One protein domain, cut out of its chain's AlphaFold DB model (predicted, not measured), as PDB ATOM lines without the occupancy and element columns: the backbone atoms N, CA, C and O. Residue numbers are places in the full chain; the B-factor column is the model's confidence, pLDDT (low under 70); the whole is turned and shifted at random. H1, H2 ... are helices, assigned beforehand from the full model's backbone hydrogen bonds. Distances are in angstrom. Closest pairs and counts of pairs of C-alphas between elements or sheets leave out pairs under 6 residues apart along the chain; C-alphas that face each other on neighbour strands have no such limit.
ATOM      1  N   LEU A  12      17.582 311.861  62.864       85.81
ATOM      2  CA  LEU A  12      17.983 310.515  63.264       85.81
ATOM      3  C   LEU A  12      19.442 310.491  63.736       85.81
ATOM      4  O   LEU A  12      19.707 310.086  64.865       85.81
ATOM      5  N   GLN A  13      20.374 311.007  62.929       86.06
ATOM      6  CA  GLN A  13      21.794 311.075  63.296       86.06
ATOM      7  C   GLN A  13      22.024 311.909  64.561       86.06
ATOM      8  O   GLN A  13      22.815 311.520  65.413       86.06
ATOM      9  N   ARG A  14      21.302 313.027  64.734       88.12
ATOM     10  CA  ARG A  14      21.389 313.850  65.954       88.12
ATOM     11  C   ARG A  14      20.907 313.110  67.198       88.12
ATOM     12  O   ARG A  14      21.498 313.258  68.265       88.12
ATOM     13  N   THR A  15      19.824 312.350  67.074       90.19
ATOM     14  CA  THR A  15      19.263 311.575  68.188       90.19
ATOM     15  C   THR A  15      20.208 310.445  68.572       90.19
ATOM     16  O   THR A  15      20.604 310.346  69.731       90.19
ATOM     17  N   LEU A  16      20.659 309.667  67.584       88.69
ATOM     18  CA  LEU A  16      21.609 308.582  67.801       88.69
ATOM     19  C   LEU A  16      22.959 309.096  68.312       88.69
ATOM     20  O   LEU A  16      23.540 308.472  69.187       88.69
ATOM     21  N   GLY A  17      23.433 310.258  67.854       89.50
ATOM     22  CA  GLY A  17      24.669 310.872  68.348       89.50
ATOM     23  C   GLY A  17      24.614 311.218  69.838       89.50
ATOM     24  O   GLY A  17      25.571 310.968  70.568       89.50
ATOM     25  N   LYS A  18      23.470 311.720  70.328       91.19
ATOM     26  CA  LYS A  18      23.263 311.948  71.769       91.19
ATOM     27  C   LYS A  18      23.310 310.647  72.565       91.19
ATOM     28  O   LYS A  18      23.861 310.635  73.658       91.19
ATOM     29  N   TRP A  19      22.748 309.567  72.028       92.12
ATOM     30  CA  TRP A  19      22.793 308.255  72.676       92.12
ATOM     31  C   TRP A  19      24.194 307.647  72.622       92.12
ATOM     32  O   TRP A  19      24.662 307.116  73.621       92.12
ATOM     33  N   ALA A  20      24.905 307.793  71.503       89.31
ATOM     34  CA  ALA A  20      26.278 307.330  71.339       89.31
ATOM     35  C   ALA A  20      27.223 307.946  72.385       89.31
ATOM     36  O   ALA A  20      28.107 307.261  72.903       89.31
ATOM     37  N   ALA A  21      26.993 309.208  72.760       90.94
ATOM     38  CA  ALA A  21      27.741 309.884  73.818       90.94
ATOM     39  C   ALA A  21      27.588 309.234  75.207       90.94
ATOM     40  O   ALA A  21      28.468 309.399  76.047       90.94
ATOM     41  N   CYS A  22      26.524 308.459  75.447       93.56
ATOM     42  CA  CYS A  22      26.368 307.675  76.675       93.56
ATOM     43  C   CYS A  22      27.294 306.448  76.721       93.56
ATOM     44  O   CYS A  22      27.582 305.953  77.805       93.56
ATOM     45  N   PHE A  23      27.759 305.957  75.567       88.50
ATOM     46  CA  PHE A  23      28.590 304.752  75.474       88.50
ATOM     47  C   PHE A  23      30.084 305.061  75.379       88.50
ATOM     48  O   PHE A  23      30.912 304.241  75.769       88.50
ATOM     49  N   THR A  24      30.454 306.226  74.845       84.81
ATOM     50  CA  THR A  24      31.860 306.611  74.702       84.81
ATOM     51  C   THR A  24      32.036 308.126  74.646       84.81
ATOM     52  O   THR A  24      31.266 308.798  73.958       84.81
ATOM     53  N   PRO A  25      33.068 308.695  75.299       88.19
ATOM     54  CA  PRO A  25      33.397 310.115  75.177       88.19
ATOM     55  C   PRO A  25      34.157 310.450  73.879       88.19
ATOM     56  O   PRO A  25      34.321 311.623  73.545       88.19
ATOM     57  N   HIS A  26      34.640 309.452  73.129       90.88
ATOM     58  CA  HIS A  26      35.427 309.675  71.914       90.88
ATOM     59  C   HIS A  26      34.537 309.952  70.699       90.88
ATOM     60  O   HIS A  26      33.897 309.046  70.169       90.88
ATOM     61  N   HIS A  27      34.580 311.183  70.184       88.31
ATOM     62  CA  HIS A  27      33.743 311.626  69.062       88.31
ATOM     63  C   HIS A  27      33.837 310.729  67.813       88.31
ATOM     64  O   HIS A  27      32.820 310.402  67.211       88.31
ATOM     65  N   ALA A  28      35.036 310.278  67.428       86.25
ATOM     66  CA  ALA A  28      35.197 309.399  66.264       86.25
ATOM     67  C   ALA A  28      34.488 308.043  66.445       86.25
ATOM     68  O   ALA A  28      33.896 307.522  65.502       86.25
ATOM     69  N   LEU A  29      34.503 307.497  67.666       82.00
ATOM     70  CA  LEU A  29      33.790 306.261  67.988       82.00
ATOM     71  C   LEU A  29      32.279 306.486  68.067       82.00
ATOM     72  O   LEU A  29      31.533 305.608  67.655       82.00
ATOM     73  N   GLN A  30      31.819 307.655  68.527       86.44
ATOM     74  CA  GLN A  30      30.395 308.008  68.498       86.44
ATOM     75  C   GLN A  30      29.863 308.050  67.064       86.44
ATOM     76  O   GLN A  30      28.826 307.459  66.784       86.44
ATOM     77  N   VAL A  31      30.584 308.714  66.150       86.44
ATOM     78  CA  VAL A  31      30.207 308.785  64.729       86.44
ATOM     79  C   VAL A  31      30.123 307.386  64.131       86.44
ATOM     80  O   VAL A  31      29.090 307.029  63.571       86.44
ATOM     81  N   LYS A  32      31.161 306.566  64.337       88.44
ATOM     82  CA  LYS A  32      31.180 305.184  63.854       88.44
ATOM     83  C   LYS A  32      30.021 304.358  64.425       88.44
ATOM     84  O   LYS A  32      29.357 303.649  63.685       88.44
ATOM     85  N   LEU A  33      29.732 304.492  65.720       85.12
ATOM     86  CA  LEU A  33      28.630 303.781  66.371       85.12
ATOM     87  C   LEU A  33      27.269 304.160  65.771       85.12
ATOM     88  O   LEU A  33      26.420 303.292  65.584       85.12
ATOM     89  N   VAL A  34      27.058 305.440  65.450       88.44
ATOM     90  CA  VAL A  34      25.835 305.904  64.779       88.44
ATOM     91  C   VAL A  34      25.721 305.308  63.376       88.44
ATOM     92  O   VAL A  34      24.651 304.814  63.021       88.44
ATOM     93  N   GLU A  35      26.799 305.337  62.592       88.88
ATOM     94  CA  GLU A  35      26.835 304.767  61.239       88.88
ATOM     95  C   GLU A  35      26.548 303.261  61.260       88.88
ATOM     96  O   GLU A  35      25.608 302.814  60.601       88.88
ATOM     97  N   ASP A  36      27.271 302.508  62.092       87.50
ATOM     98  CA  ASP A  36      27.111 301.060  62.239       87.50
ATOM     99  C   ASP A  36      25.682 300.701  62.688       87.50
ATOM    100  O   ASP A  36      25.068 299.781  62.146       87.50
ATOM    101  N   THR A  37      25.100 301.474  63.616       86.31
ATOM    102  CA  THR A  37      23.716 301.272  64.085       86.31
ATOM    103  C   THR A  37      22.698 301.450  62.959       86.31
ATOM    104  O   THR A  37      21.770 300.647  62.829       86.31
ATOM    105  N   ILE A  38      22.846 302.491  62.133       87.19
ATOM    106  CA  ILE A  38      21.948 302.732  60.996       87.19
ATOM    107  C   ILE A  38      22.092 301.602  59.974       87.19
ATOM    108  O   ILE A  38      21.084 301.039  59.545       87.19
ATOM    109  N   THR A  39      23.324 301.239  59.611       85.44
ATOM    110  CA  THR A  39      23.595 300.167  58.649       85.44
ATOM    111  C   THR A  39      23.013 298.835  59.107       85.44
ATOM    112  O   THR A  39      22.354 298.161  58.315       85.44
ATOM    113  N   GLU A  40      23.200 298.464  60.372       80.44
ATOM    114  CA  GLU A  40      22.710 297.189  60.891       80.44
ATOM    115  C   GLU A  40      21.185 297.164  61.022       80.44
ATOM    116  O   GLU A  40      20.549 296.162  60.695       80.44
ATOM    117  N   THR A  41      20.572 298.290  61.398       81.50
ATOM    118  CA  THR A  41      19.108 298.420  61.418       81.50
ATOM    119  C   THR A  41      18.530 298.257  60.015       81.50
ATOM    120  O   THR A  41      17.586 297.494  59.827       81.50
ATOM    121  N   LEU A  42      19.108 298.925  59.010       81.00
ATOM    122  CA  LEU A  42      18.663 298.803  57.619       81.00
ATOM    123  C   LEU A  42      18.856 297.381  57.091       81.00
ATOM    124  O   LEU A  42      17.931 296.834  56.501       81.00
ATOM    125  N   ARG A  43      20.010 296.756  57.359       78.12
ATOM    126  CA  ARG A  43      20.258 295.350  57.015       78.12
ATOM    127  C   ARG A  43      19.203 294.441  57.641       78.12
ATOM    128  O   ARG A  43      18.642 293.617  56.930       78.12
ATOM    129  N   THR A  44      18.910 294.626  58.928       72.44
ATOM    130  CA  THR A  44      17.912 293.837  59.663       72.44
ATOM    131  C   THR A  44      16.517 294.003  59.066       72.44
ATOM    132  O   THR A  44      15.803 293.019  58.887       72.44
ATOM    133  N   LEU A  45      16.127 295.236  58.728       70.31
ATOM    134  CA  LEU A  45      14.847 295.522  58.079       70.31
ATOM    135  C   LEU A  45      14.766 294.868  56.695       70.31
ATOM    136  O   LEU A  45      13.771 294.219  56.394       70.31
ATOM    137  N   SER A  46      15.824 294.966  55.887       66.50
ATOM    138  CA  SER A  46      15.888 294.338  54.563       66.50
ATOM    139  C   SER A  46      15.908 292.809  54.625       66.50
ATOM    140  O   SER A  46      15.290 292.161  53.788       66.50
ATOM    141  N   SER A  47      16.584 292.213  55.613       65.19
ATOM    142  CA  SER A  47      16.628 290.755  55.796       65.19
ATOM    143  C   SER A  47      15.324 290.169  56.323       65.19
ATOM    144  O   SER A  47      15.122 288.963  56.242       65.19
ATOM    145  N   ARG A  48      14.443 291.009  56.874       60.72
ATOM    146  CA  ARG A  48      13.125 290.603  57.372       60.72
ATOM    147  C   ARG A  48      12.073 290.518  56.257       60.72
ATOM    148  O   ARG A  48      10.890 290.389  56.562       60.72
ATOM    149  N   GLY A  49      12.527 290.593  55.001       53.19
ATOM    150  CA  GLY A  49      11.733 290.396  53.798       53.19
ATOM    151  C   GLY A  49      10.814 289.180  53.911       53.19
ATOM    152  O   GLY A  49      11.247 288.088  54.269       53.19
ATOM    153  N   ASP A  50       9.546 289.439  53.612       53.19
ATOM    154  CA  ASP A  50       8.434 288.515  53.362       53.19
ATOM    155  C   ASP A  50       7.665 287.894  54.545       53.19
ATOM    156  O   ASP A  50       6.506 287.538  54.355       53.19
ATOM    157  N   GLU A  51       8.186 287.843  55.775       55.25
ATOM    158  CA  GLU A  51       7.499 287.117  56.877       55.25
ATOM    159  C   GLU A  51       6.831 288.009  57.948       55.25
ATOM    160  O   GLU A  51       6.142 287.506  58.836       55.25
ATOM    161  N   ALA A  52       6.979 289.342  57.920       51.19
ATOM    162  CA  ALA A  52       6.385 290.194  58.960       51.19
ATOM    163  C   ALA A  52       5.871 291.548  58.456       51.19
ATOM    164  O   ALA A  52       6.577 292.285  57.779       51.19
ATOM    165  N   ALA A  53       4.667 291.920  58.912       59.88
ATOM    166  CA  ALA A  53       3.910 293.139  58.604       59.88
ATOM    167  C   ALA A  53       4.541 294.476  59.080       59.88
ATOM    168  O   ALA A  53       3.828 295.396  59.478       59.88
ATOM    169  N   ILE A  54       5.870 294.612  59.048       55.69
ATOM    170  CA  ILE A  54       6.579 295.879  59.303       55.69
ATOM    171  C   ILE A  54       6.201 296.922  58.252       55.69
ATOM    172  O   ILE A  54       6.022 298.097  58.582       55.69
ATOM    173  N   ASP A  55       6.032 296.484  57.003       58.66
ATOM    174  CA  ASP A  55       5.711 297.364  55.882       58.66
ATOM    175  C   ASP A  55       4.384 298.085  56.104       58.66
ATOM    176  O   ASP A  55       4.272 299.266  55.797       58.66
ATOM    177  N   ALA A  56       3.393 297.428  56.715       58.72
ATOM    178  CA  ALA A  56       2.078 298.016  56.928       58.72
ATOM    179  C   ALA A  56       2.104 299.135  57.977       58.72
ATOM    180  O   ALA A  56       1.567 300.211  57.726       58.72
ATOM    181  N   GLU A  57       2.734 298.931  59.138       59.12
ATOM    182  CA  GLU A  57       2.758 299.954  60.192       59.12
ATOM    183  C   GLU A  57       3.677 301.128  59.858       59.12
ATOM    184  O   GLU A  57       3.306 302.286  60.093       59.12
ATOM    185  N   LEU A  58       4.843 300.865  59.256       65.50
ATOM    186  CA  LEU A  58       5.726 301.928  58.787       65.50
ATOM    187  C   LEU A  58       5.059 302.722  57.659       65.50
ATOM    188  O   LEU A  58       5.048 303.952  57.707       65.50
ATOM    189  N   PHE A  59       4.415 302.045  56.703       63.56
ATOM    190  CA  PHE A  59       3.667 302.703  55.634       63.56
ATOM    191  C   PHE A  59       2.463 303.483  56.164       63.56
ATOM    192  O   PHE A  59       2.249 304.621  55.757       63.56
ATOM    193  N   LEU A  60       1.692 302.937  57.110       65.94
ATOM    194  CA  LEU A  60       0.591 303.654  57.764       65.94
ATOM    195  C   LEU A  60       1.098 304.890  58.511       65.94
ATOM    196  O   LEU A  60       0.443 305.932  58.489       65.94
ATOM    197  N   THR A  61       2.269 304.799  59.136       72.94
ATOM    198  CA  THR A  61       2.904 305.921  59.830       72.94
ATOM    199  C   THR A  61       3.372 306.980  58.834       72.94
ATOM    200  O   THR A  61       3.023 308.150  58.992       72.94
ATOM    201  N   MET A  62       4.051 306.588  57.752       73.00
ATOM    202  CA  MET A  62       4.423 307.487  56.652       73.00
ATOM    203  C   MET A  62       3.198 308.139  56.011       73.00
ATOM    204  O   MET A  62       3.185 309.350  55.818       73.00
ATOM    205  N   ARG A  63       2.136 307.373  55.748       68.38
ATOM    206  CA  ARG A  63       0.869 307.870  55.202       68.38
ATOM    207  C   ARG A  63       0.221 308.890  56.135       68.38
ATOM    208  O   ARG A  63      -0.214 309.937  55.669       68.38
ATOM    209  N   ARG A  64       0.171 308.626  57.446       74.50
ATOM    210  CA  ARG A  64      -0.363 309.571  58.445       74.50
ATOM    211  C   ARG A  64       0.457 310.859  58.508       74.50
ATOM    212  O   ARG A  64      -0.121 311.943  58.538       74.50
ATOM    213  N   LEU A  65       1.785 310.751  58.514       78.62
ATOM    214  CA  LEU A  65       2.683 311.907  58.540       78.62
ATOM    215  C   LEU A  65       2.591 312.727  57.247       78.62
ATOM    216  O   LEU A  65       2.508 313.950  57.317       78.62
ATOM    217  N   ALA A  66       2.520 312.067  56.090       70.69
ATOM    218  CA  ALA A  66       2.323 312.715  54.799       70.69
ATOM    219  C   ALA A  66       0.981 313.458  54.745       70.69
ATOM    220  O   ALA A  66       0.956 314.639  54.419       70.69
ATOM    221  N   LEU A  67      -0.126 312.814  55.141       69.94
ATOM    222  CA  LEU A  67      -1.447 313.455  55.187       69.94
ATOM    223  C   LEU A  67      -1.473 314.674  56.119       69.94
ATOM    224  O   LEU A  67      -2.078 315.684  55.771       69.94
ATOM    225  N   ARG A  68      -0.786 314.619  57.268       71.19
ATOM    226  CA  ARG A  68      -0.645 315.775  58.166       71.19
ATOM    227  C   ARG A  68       0.149 316.909  57.511       71.19
ATOM    228  O   ARG A  68      -0.284 318.052  57.584       71.19
ATOM    229  N   ALA A  69       1.274 316.593  56.870       69.19
ATOM    230  CA  ALA A  69       2.103 317.582  56.184       69.19
ATOM    231  C   ALA A  69       1.358 318.248  55.013       69.19
ATOM    232  O   ALA A  69       1.439 319.464  54.846       69.19
ATOM    233  N   PHE A  70       0.581 317.479  54.244       68.31
ATOM    234  CA  PHE A  70      -0.269 318.021  53.184       68.31
ATOM    235  C   PHE A  70      -1.418 318.862  53.741       68.31
ATOM    236  O   PHE A  70      -1.649 319.950  53.233       68.31
ATOM    237  N   GLY A  71      -2.085 318.424  54.813       61.00
ATOM    238  CA  GLY A  71      -3.113 319.227  55.481       61.00
ATOM    239  C   GLY A  71      -2.592 320.601  55.910       61.00
ATOM    240  O   GLY A  71      -3.245 321.599  55.647       61.00
ATOM    241  N   SER A  72      -1.373 320.670  56.455       57.41
ATOM    242  CA  SER A  72      -0.724 321.945  56.798       57.41
ATOM    243  C   SER A  72      -0.225 322.756  55.595       57.41
ATOM    244  O   SER A  72      -0.053 323.963  55.709       57.41
ATOM    245  N   ALA A  73       0.043 322.114  54.452       57.03
ATOM    246  CA  ALA A  73       0.506 322.783  53.231       57.03
ATOM    247  C   ALA A  73      -0.647 323.303  52.350       57.03
ATOM    248  O   ALA A  73      -0.425 324.165  51.502       57.03
ATOM    249  N   TYR A  74      -1.859 322.780  52.554       52.31
ATOM    250  CA  TYR A  74      -3.086 323.144  51.844       52.31
ATOM    251  C   TYR A  74      -4.173 323.673  52.784       52.31
ATOM    252  O   TYR A  74      -5.349 323.606  52.425       52.31
ATOM    253  N   GLU A  75      -3.825 324.203  53.966       54.53
ATOM    254  CA  GLU A  75      -4.753 325.109  54.645       54.53
ATOM    255  C   GLU A  75      -5.028 326.247  53.662       54.53
ATOM    256  O   GLU A  75      -4.165 327.086  53.390       54.53
TER     257      GLU A  75
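AT A GLANCE: This is residues 12 to 75 of the 96 residues of an uncharacterized protein of bacterium M00.F.Ca.ET.168.01.1.1 (UniProt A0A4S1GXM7). Two long helices, H2 and H3, form the legs of an open V, and short H1 folds back onto the first part of H2. The printed part has 64 residues with three named helices, H1, H2, H3 along the chain, and no named strand: all helix. It is only just extended, close to loose, with a radius of gyration of the C-alphas of 16.4 A, and flat, spanning 45 by 36 by 13 A.

HOW THE PARTS SIT: Start at H2, residues 27 to 47; with residues 30 to 34 alone it touches H1, residues 12 to 20, the closest C-alphas being those of Ala 20 and Gln 30, 5.0 A apart. They run opposite ways at a steep tilt of 59 degrees. H3, residues 54 to 73, is apart from H1 and only just apart from H2, closest 8.4 A. In H1, H2 and H3 every O i to N i+4 pair is within hydrogen-bond range.

IN THESE COORDINATES: Find C-alpha 27 at (33.743, 311.626, 69.062); from there H2 runs 30.1 A. H3 runs 28.2 A to C-alpha 73 at (0.506, 322.783, 53.231). H1 spans 12.0 A.

THE WHOLE: The C-alphas farthest apart, of His 26 and Glu 75, are 46.4 A apart. The printed part has no cut, and both links are short. Residues 46 to 60, 63, 67 and 69 to 75 have pLDDT under 70.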